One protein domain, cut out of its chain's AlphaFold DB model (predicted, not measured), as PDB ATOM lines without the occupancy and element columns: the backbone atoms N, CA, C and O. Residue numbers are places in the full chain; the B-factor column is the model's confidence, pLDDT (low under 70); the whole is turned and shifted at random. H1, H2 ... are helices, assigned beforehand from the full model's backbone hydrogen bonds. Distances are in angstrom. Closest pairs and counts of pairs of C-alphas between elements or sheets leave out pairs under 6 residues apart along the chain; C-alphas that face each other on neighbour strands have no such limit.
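This is residues 2 to 22 and 34 to 62 of the 149 residues of an uncharacterized protein of Digitaria exilis (UniProt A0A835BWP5). What would one see first? There are two separate small lobes: in one, helix H2 has the short helix H3 packed on it, with residues 34 to 42 leading into H2; in the other, helix H1 is followed by a long tail, residues 10 to 22, which turns back and runs past the helix. What is it built of? The printed part has 50 residues with three named helices, H1, H2 and H3 in chain order, and no named strand; the class is all helix, though under half of the residues, 21 of 50, are in named elements. How large is its outline? It is only just loose, close to extended, with a radius of gyration of the C-alphas of 14.3 A and spans of 33 by 27 by 18 A.

Where is the longest helix? H2 is residues 43 to 51, 12.1 A from first to last C-alpha, and begins at C-alpha 43 (-47.692, 35.378, -50.377). Where are the others? H3 is residues 57 to 60, 5.0 A long, ending at C-alpha 60 (-44.286, 35.221, -41.488). H1 is residues 2 to 9, 10.6 A long, beginning at C-alpha 2 (-40.837, 48.708, -24.761).

What does H2 touch? H2 and H3 touch, their closest C-alphas, those of Thr 47 and Gln 57, being 6.0 A apart. Where is H1? H1 is apart from H2 and from H3. How do the backbones run? In H1 and H2 every O i to N i+4 pair is within hydrogen-bond range; H3 is too short for such a pair.

How far does it reach? The two C-alphas farthest apart, those of Gly 20 and Asp 42, are 34.9 A apart. Is anything missing? Residues 23 to 33 are not printed, and C-alphas 22 and 34 are 23.3 A apart across the cut. The link from H1 to H2 runs across this cut, while the link from H2 to H3 is tight, with 5 residues. Where is confidence low? The mean pLDDT of the printed part is 81.0, and residue 62 is under 70.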
ATOM      1  N   ALA A   2     -39.394  48.413 -24.729       82.25
ATOM      2  CA  ALA A   2     -40.837  48.708 -24.761       82.25
ATOM      3  C   ALA A   2     -41.756  47.592 -25.307       82.25
ATOM      4  O   ALA A   2     -42.769  47.282 -24.695       82.25
ATOM      5  N   THR A   3     -41.403  46.939 -26.419       81.06
ATOM      6  CA  THR A   3     -42.215  45.843 -26.986       81.06
ATOM      7  C   THR A   3     -42.355  44.650 -26.040       81.06
ATOM      8  O   THR A   3     -43.433  44.075 -25.940       81.06
ATOM      9  N   ARG A   4     -41.287  44.292 -25.313       83.56
ATOM     10  CA  ARG A   4     -41.317  43.199 -24.332       83.56
ATOM     11  C   ARG A   4     -42.274  43.536 -23.193       83.56
ATOM     12  O   ARG A   4     -43.079  42.696 -22.806       83.56
ATOM     13  N   ASP A   5     -42.191  44.762 -22.689       81.62
ATOM     14  CA  ASP A   5     -43.017  45.218 -21.572       81.62
ATOM     15  C   ASP A   5     -44.492  45.302 -21.992       81.62
ATOM     16  O   ASP A   5     -45.372  44.860 -21.257       81.62
ATOM     17  N   ALA A   6     -44.765  45.750 -23.223       83.31
ATOM     18  CA  ALA A   6     -46.106  45.744 -23.805       83.31
ATOM     19  C   ALA A   6     -46.689  44.324 -23.936       83.31
ATOM     20  O   ALA A   6     -47.853  44.105 -23.607       83.31
ATOM     21  N   ILE A   7     -45.884  43.343 -24.365       81.44
ATOM     22  CA  ILE A   7     -46.311  41.936 -24.445       81.44
ATOM     23  C   ILE A   7     -46.576  41.367 -23.047       81.44
ATOM     24  O   ILE A   7     -47.580  40.688 -22.857       81.44
ATOM     25  N   ALA A   8     -45.731  41.678 -22.060       82.69
ATOM     26  CA  ALA A   8     -45.920  41.230 -20.682       82.69
ATOM     27  C   ALA A   8     -47.208  41.798 -20.058       82.69
ATOM     28  O   ALA A   8     -47.953  41.063 -19.412       82.69
ATOM     29  N   LEU A   9     -47.514  43.078 -20.304       84.69
ATOM     30  CA  LEU A   9     -48.767  43.712 -19.871       84.69
ATOM     31  C   LEU A   9     -49.998  43.117 -20.568       84.69
ATOM     32  O   LEU A   9     -51.056  43.010 -19.955       84.69
ATOM     33  N   ALA A  10     -49.858  42.685 -21.822       85.25
ATOM     34  CA  ALA A  10     -50.906  41.978 -22.556       85.25
ATOM     35  C   ALA A  10     -51.062  40.497 -22.142       85.25
ATOM     36  O   ALA A  10     -51.870  39.783 -22.734       85.25
ATOM     37  N   GLY A  11     -50.296  40.019 -21.149       87.56
ATOM     38  CA  GLY A  11     -50.322  38.628 -20.681       87.56
ATOM     39  C   GLY A  11     -49.594  37.638 -21.598       87.56
ATOM     40  O   GLY A  11     -49.837  36.435 -21.523       87.56
ATOM     41  N   GLY A  12     -48.729  38.127 -22.488       85.62
ATOM     42  CA  GLY A  12     -47.943  37.308 -23.402       85.62
ATOM     43  C   GLY A  12     -46.703  36.666 -22.758       85.62
ATOM     44  O   GLY A  12     -46.337  36.975 -21.621       85.62
ATOM     45  N   PRO A  13     -46.033  35.753 -23.482       83.38
ATOM     46  CA  PRO A  13     -44.875  35.024 -22.976       83.38
ATOM     47  C   PRO A  13     -43.672  35.944 -22.730       83.38
ATOM     48  O   PRO A  13     -43.393  36.864 -23.499       83.38
ATOM     49  N   SER A  14     -42.908  35.657 -21.673       80.31
ATOM     50  CA  SER A  14     -41.667  36.371 -21.372       80.31
ATOM     51  C   SER A  14     -40.482  35.755 -22.115       80.31
ATOM     52  O   SER A  14     -40.213  34.565 -21.966       80.31
ATOM     53  N   TYR A  15     -39.723  36.576 -22.833       82.69
ATOM     54  CA  TYR A  15     -38.471  36.187 -23.479       82.69
ATOM     55  C   TYR A  15     -37.354  37.183 -23.141       82.69
ATOM     56  O   TYR A  15     -37.613  38.349 -22.823       82.69
ATOM     57  N   ALA A  16     -36.104  36.710 -23.155       84.75
ATOM     58  CA  ALA A  16     -34.937  37.563 -22.964       84.75
ATOM     59  C   ALA A  16     -34.693  38.393 -24.234       84.75
ATOM     60  O   ALA A  16     -34.769  37.870 -25.342       84.75
ATOM     61  N   VAL A  17     -34.419  39.688 -24.070       84.12
ATOM     62  CA  VAL A  17     -34.089  40.592 -25.180       84.12
ATOM     63  C   VAL A  17     -32.604  40.896 -25.106       84.12
ATOM     64  O   VAL A  17     -32.135  41.405 -24.087       84.12
ATOM     65  N   GLU A  18     -31.879  40.596 -26.178       84.06
ATOM     66  CA  GLU A  18     -30.473  40.967 -26.299       84.06
ATOM     67  C   GLU A  18     -30.336  42.496 -26.321       84.06
ATOM     68  O   GLU A  18     -31.064  43.207 -27.024       84.06
ATOM     69  N   LEU A  19     -29.425  43.010 -25.498       83.38
ATOM     70  CA  LEU A  19     -29.146  44.440 -25.373       83.38
ATOM     71  C   LEU A  19     -27.874  44.796 -26.143       83.38
ATOM     72  O   LEU A  19     -27.062  43.929 -26.444       83.38
ATOM     73  N   GLY A  20     -27.691  46.085 -26.431       84.50
ATOM     74  CA  GLY A  20     -26.504  46.586 -27.136       84.50
ATOM     75  C   GLY A  20     -26.756  47.062 -28.566       84.50
ATOM     76  O   GLY A  20     -25.806  47.337 -29.292       84.50
ATOM     77  N   ARG A  21     -28.022  47.207 -28.979       86.19
ATOM     78  CA  ARG A  21     -28.346  47.926 -30.217       86.19
ATOM     79  C   ARG A  21     -27.943  49.397 -30.075       86.19
ATOM     80  O   ARG A  21     -28.391  50.061 -29.147       86.19
ATOM     81  N   LEU A  22     -27.112  49.871 -31.000       84.94
ATOM     82  CA  LEU A  22     -26.752  51.280 -31.145       84.94
ATOM     83  C   LEU A  22     -27.745  51.971 -32.078       84.94
ATOM     84  O   LEU A  22     -28.182  51.384 -33.073       84.94
ATOM     85  N   GLY A  34     -39.913  49.783 -49.881       71.06
ATOM     86  CA  GLY A  34     -39.647  48.397 -50.286       71.06
ATOM     87  C   GLY A  34     -39.158  47.452 -49.178       71.06
ATOM     88  O   GLY A  34     -39.004  46.265 -49.442       71.06
ATOM     89  N   LYS A  35     -38.941  47.934 -47.943       75.75
ATOM     90  CA  LYS A  35     -38.639  47.078 -46.773       75.75
ATOM     91  C   LYS A  35     -39.859  46.771 -45.910       75.75
ATOM     92  O   LYS A  35     -39.809  45.865 -45.086       75.75
ATOM     93  N   LEU A  36     -40.938  47.527 -46.089       80.94
ATOM     94  CA  LEU A  36     -42.233  47.262 -45.477       80.94
ATOM     95  C   LEU A  36     -43.184  46.761 -46.558       80.94
ATOM     96  O   LEU A  36     -43.352  47.420 -47.586       80.94
ATOM     97  N   ALA A  37     -43.791  45.601 -46.325       78.25
ATOM     98  CA  ALA A  37     -44.789  45.066 -47.234       78.25
ATOM     99  C   ALA A  37     -46.098  45.871 -47.113       78.25
ATOM    100  O   ALA A  37     -46.607  46.038 -46.000       78.25
ATOM    101  N   PRO A  38     -46.658  46.385 -48.221       78.56
ATOM    102  CA  PRO A  38     -48.010  46.924 -48.229       78.56
ATOM    103  C   PRO A  38     -49.039  45.793 -48.047       78.56
ATOM    104  O   PRO A  38     -48.753  44.636 -48.360       78.56
ATOM    105  N   PRO A  39     -50.264  46.112 -47.594       73.31
ATOM    106  CA  PRO A  39     -51.308  45.115 -47.328       73.31
ATOM    107  C   PRO A  39     -51.823  44.391 -48.584       73.31
ATOM    108  O   PRO A  39     -52.614  43.465 -48.461       73.31
ATOM    109  N   SER A  40     -51.399  44.810 -49.779       81.12
ATOM    110  CA  SER A  40     -51.782  44.233 -51.069       81.12
ATOM    111  C   SER A  40     -50.755  43.246 -51.645       81.12
ATOM    112  O   SER A  40     -50.858  42.916 -52.820       81.12
ATOM    113  N   PHE A  41     -49.715  42.861 -50.896       79.12
ATOM    114  CA  PHE A  41     -48.704  41.912 -51.377       79.12
ATOM    115  C   PHE A  41     -49.195  40.466 -51.338       79.12
ATOM    116  O   PHE A  41     -49.776  40.021 -50.348       79.12
ATOM    117  N   ASP A  42     -48.864  39.724 -52.392       83.38
ATOM    118  CA  ASP A  42     -49.092  38.287 -52.469       83.38
ATOM    119  C   ASP A  42     -48.112  37.507 -51.577       83.38
ATOM    120  O   ASP A  42     -47.017  37.972 -51.239       83.38
ATOM    121  N   LEU A  43     -48.484  36.271 -51.231       80.94
ATOM    122  CA  LEU A  43     -47.692  35.378 -50.377       80.94
ATOM    123  C   LEU A  43     -46.250  35.185 -50.892       80.94
ATOM    124  O   LEU A  43     -45.304  35.169 -50.101       80.94
ATOM    125  N   ASP A  44     -46.066  35.085 -52.210       82.88
ATOM    126  CA  ASP A  44     -44.749  34.913 -52.840       82.88
ATOM    127  C   ASP A  44     -43.875  36.170 -52.705       82.88
ATOM    128  O   ASP A  44     -42.661  36.094 -52.472       82.88
ATOM    129  N   GLN A  45     -44.501  37.347 -52.780       82.62
ATOM    130  CA  GLN A  45     -43.830  38.635 -52.607       82.62
ATOM    131  C   GLN A  45     -43.419  38.841 -51.145       82.62
ATOM    132  O   GLN A  45     -42.292  39.261 -50.872       82.62
ATOM    133  N   LEU A  46     -44.293  38.480 -50.200       81.19
ATOM    134  CA  LEU A  46     -43.991  38.493 -48.767       81.19
ATOM    135  C   LEU A  46     -42.852  37.529 -48.426       81.19
ATOM    136  O   LEU A  46     -41.910  37.912 -47.736       81.19
ATOM    137  N   THR A  47     -42.890  36.312 -48.972       81.88
ATOM    138  CA  THR A  47     -41.845  35.301 -48.759       81.88
ATOM    139  C   THR A  47     -40.483  35.811 -49.235       81.88
ATOM    140  O   THR A  47     -39.492  35.687 -48.518       81.88
ATOM    141  N   THR A  48     -40.434  36.469 -50.396       82.75
ATOM    142  CA  THR A  48     -39.200  37.066 -50.932       82.75
ATOM    143  C   THR A  48     -38.674  38.201 -50.046       82.75
ATOM    144  O   THR A  48     -37.474  38.285 -49.775       82.75
ATOM    145  N   LEU A  49     -39.563  39.067 -49.555       83.00
ATOM    146  CA  LEU A  49     -39.200  40.206 -48.708       83.00
ATOM    147  C   LEU A  49     -38.689  39.764 -47.324       83.00
ATOM    148  O   LEU A  49     -37.708  40.318 -46.821       83.00
ATOM    149  N   PHE A  50     -39.305  38.745 -46.724       81.81
ATOM    150  CA  PHE A  50     -38.861  38.162 -45.453       81.81
ATOM    151  C   PHE A  50     -37.536  37.408 -45.612       81.81
ATOM    152  O   PHE A  50     -36.625  37.613 -44.807       81.81
ATOM    153  N   ALA A  51     -37.371  36.647 -46.700       82.88
ATOM    154  CA  ALA A  51     -36.109  35.981 -47.018       82.88
ATOM    155  C   ALA A  51     -34.951  36.984 -47.176       82.88
ATOM    156  O   ALA A  51     -33.848  36.732 -46.693       82.88
ATOM    157  N   GLY A  52     -35.206  38.163 -47.759       81.56
ATOM    158  CA  GLY A  52     -34.228  39.254 -47.847       81.56
ATOM    159  C   GLY A  52     -33.782  39.830 -46.494       81.56
ATOM    160  O   GLY A  52     -32.721  40.443 -46.412       81.56
ATOM    161  N   ASN A  53     -34.559  39.605 -45.428       80.62
ATOM    162  CA  ASN A  53     -34.236  39.983 -44.049       80.62
ATOM    163  C   ASN A  53     -33.788  38.780 -43.191       80.62
ATOM    164  O   ASN A  53     -33.641  38.918 -41.978       80.62
ATOM    165  N   GLY A  54     -33.568  37.610 -43.803       82.06
ATOM    166  CA  GLY A  54     -33.157  36.387 -43.106       82.06
ATOM    167  C   GLY A  54     -34.267  35.707 -42.296       82.06
ATOM    168  O   GLY A  54     -33.961  34.892 -41.431       82.06
ATOM    169  N   LEU A  55     -35.535  36.039 -42.556       83.62
ATOM    170  CA  LEU A  55     -36.705  35.463 -41.888       83.62
ATOM    171  C   LEU A  55     -37.361  34.389 -42.766       83.62
ATOM    172  O   LEU A  55     -37.400  34.515 -43.992       83.62
ATOM    173  N   SER A  56     -37.882  33.330 -42.144       82.44
ATOM    174  CA  SER A  56     -38.518  32.207 -42.840       82.44
ATOM    175  C   SER A  56     -40.030  32.394 -43.005       82.44
ATOM    176  O   SER A  56     -40.659  33.225 -42.350       82.44
ATOM    177  N   GLN A  57     -40.652  31.573 -43.856       76.94
ATOM    178  CA  GLN A  57     -42.110  31.577 -44.037       76.94
ATOM    179  C   GLN A  57     -42.867  31.216 -42.741       76.94
ATOM    180  O   GLN A  57     -43.966  31.713 -42.505       76.94
ATOM    181  N   THR A  58     -42.260  30.411 -41.865       76.06
ATOM    182  CA  THR A  58     -42.799  30.108 -40.531       76.06
ATOM    183  C   THR A  58     -42.842  31.354 -39.644       76.06
ATOM    184  O   THR A  58     -43.783  31.528 -38.876       76.06
ATOM    185  N   ASP A  59     -41.867  32.254 -39.781       75.44
ATOM    186  CA  ASP A  59     -41.838  33.518 -39.039       75.44
ATOM    187  C   ASP A  59     -42.887  34.510 -39.569       75.44
ATOM    188  O   ASP A  59     -43.405  35.330 -38.813       75.44
ATOM    189  N   MET A  60     -43.249  34.401 -40.852       78.88
ATOM    190  CA  MET A  60     -44.286  35.221 -41.488       78.88
ATOM    191  C   MET A  60     -45.698  34.873 -40.999       78.88
ATOM    192  O   MET A  60     -46.500  35.768 -40.744       78.88
ATOM    193  N   ILE A  61     -46.014  33.584 -40.853       72.50
ATOM    194  CA  ILE A  61     -47.353  33.120 -40.435       72.50
ATOM    195  C   ILE A  61     -47.556  33.291 -38.911       72.50
ATOM    196  O   ILE A  61     -48.649  33.104 -38.377       72.50
ATOM    197  N   GLY A  62     -46.518  33.754 -38.213       61.50
ATOM    198  CA  GLY A  62     -46.393  33.604 -36.780       61.50
ATOM    199  C   GLY A  62     -45.886  32.197 -36.516       61.50
ATOM    200  O   GLY A  62     -46.495  31.210 -36.934       61.50
TER     201      GLY A  62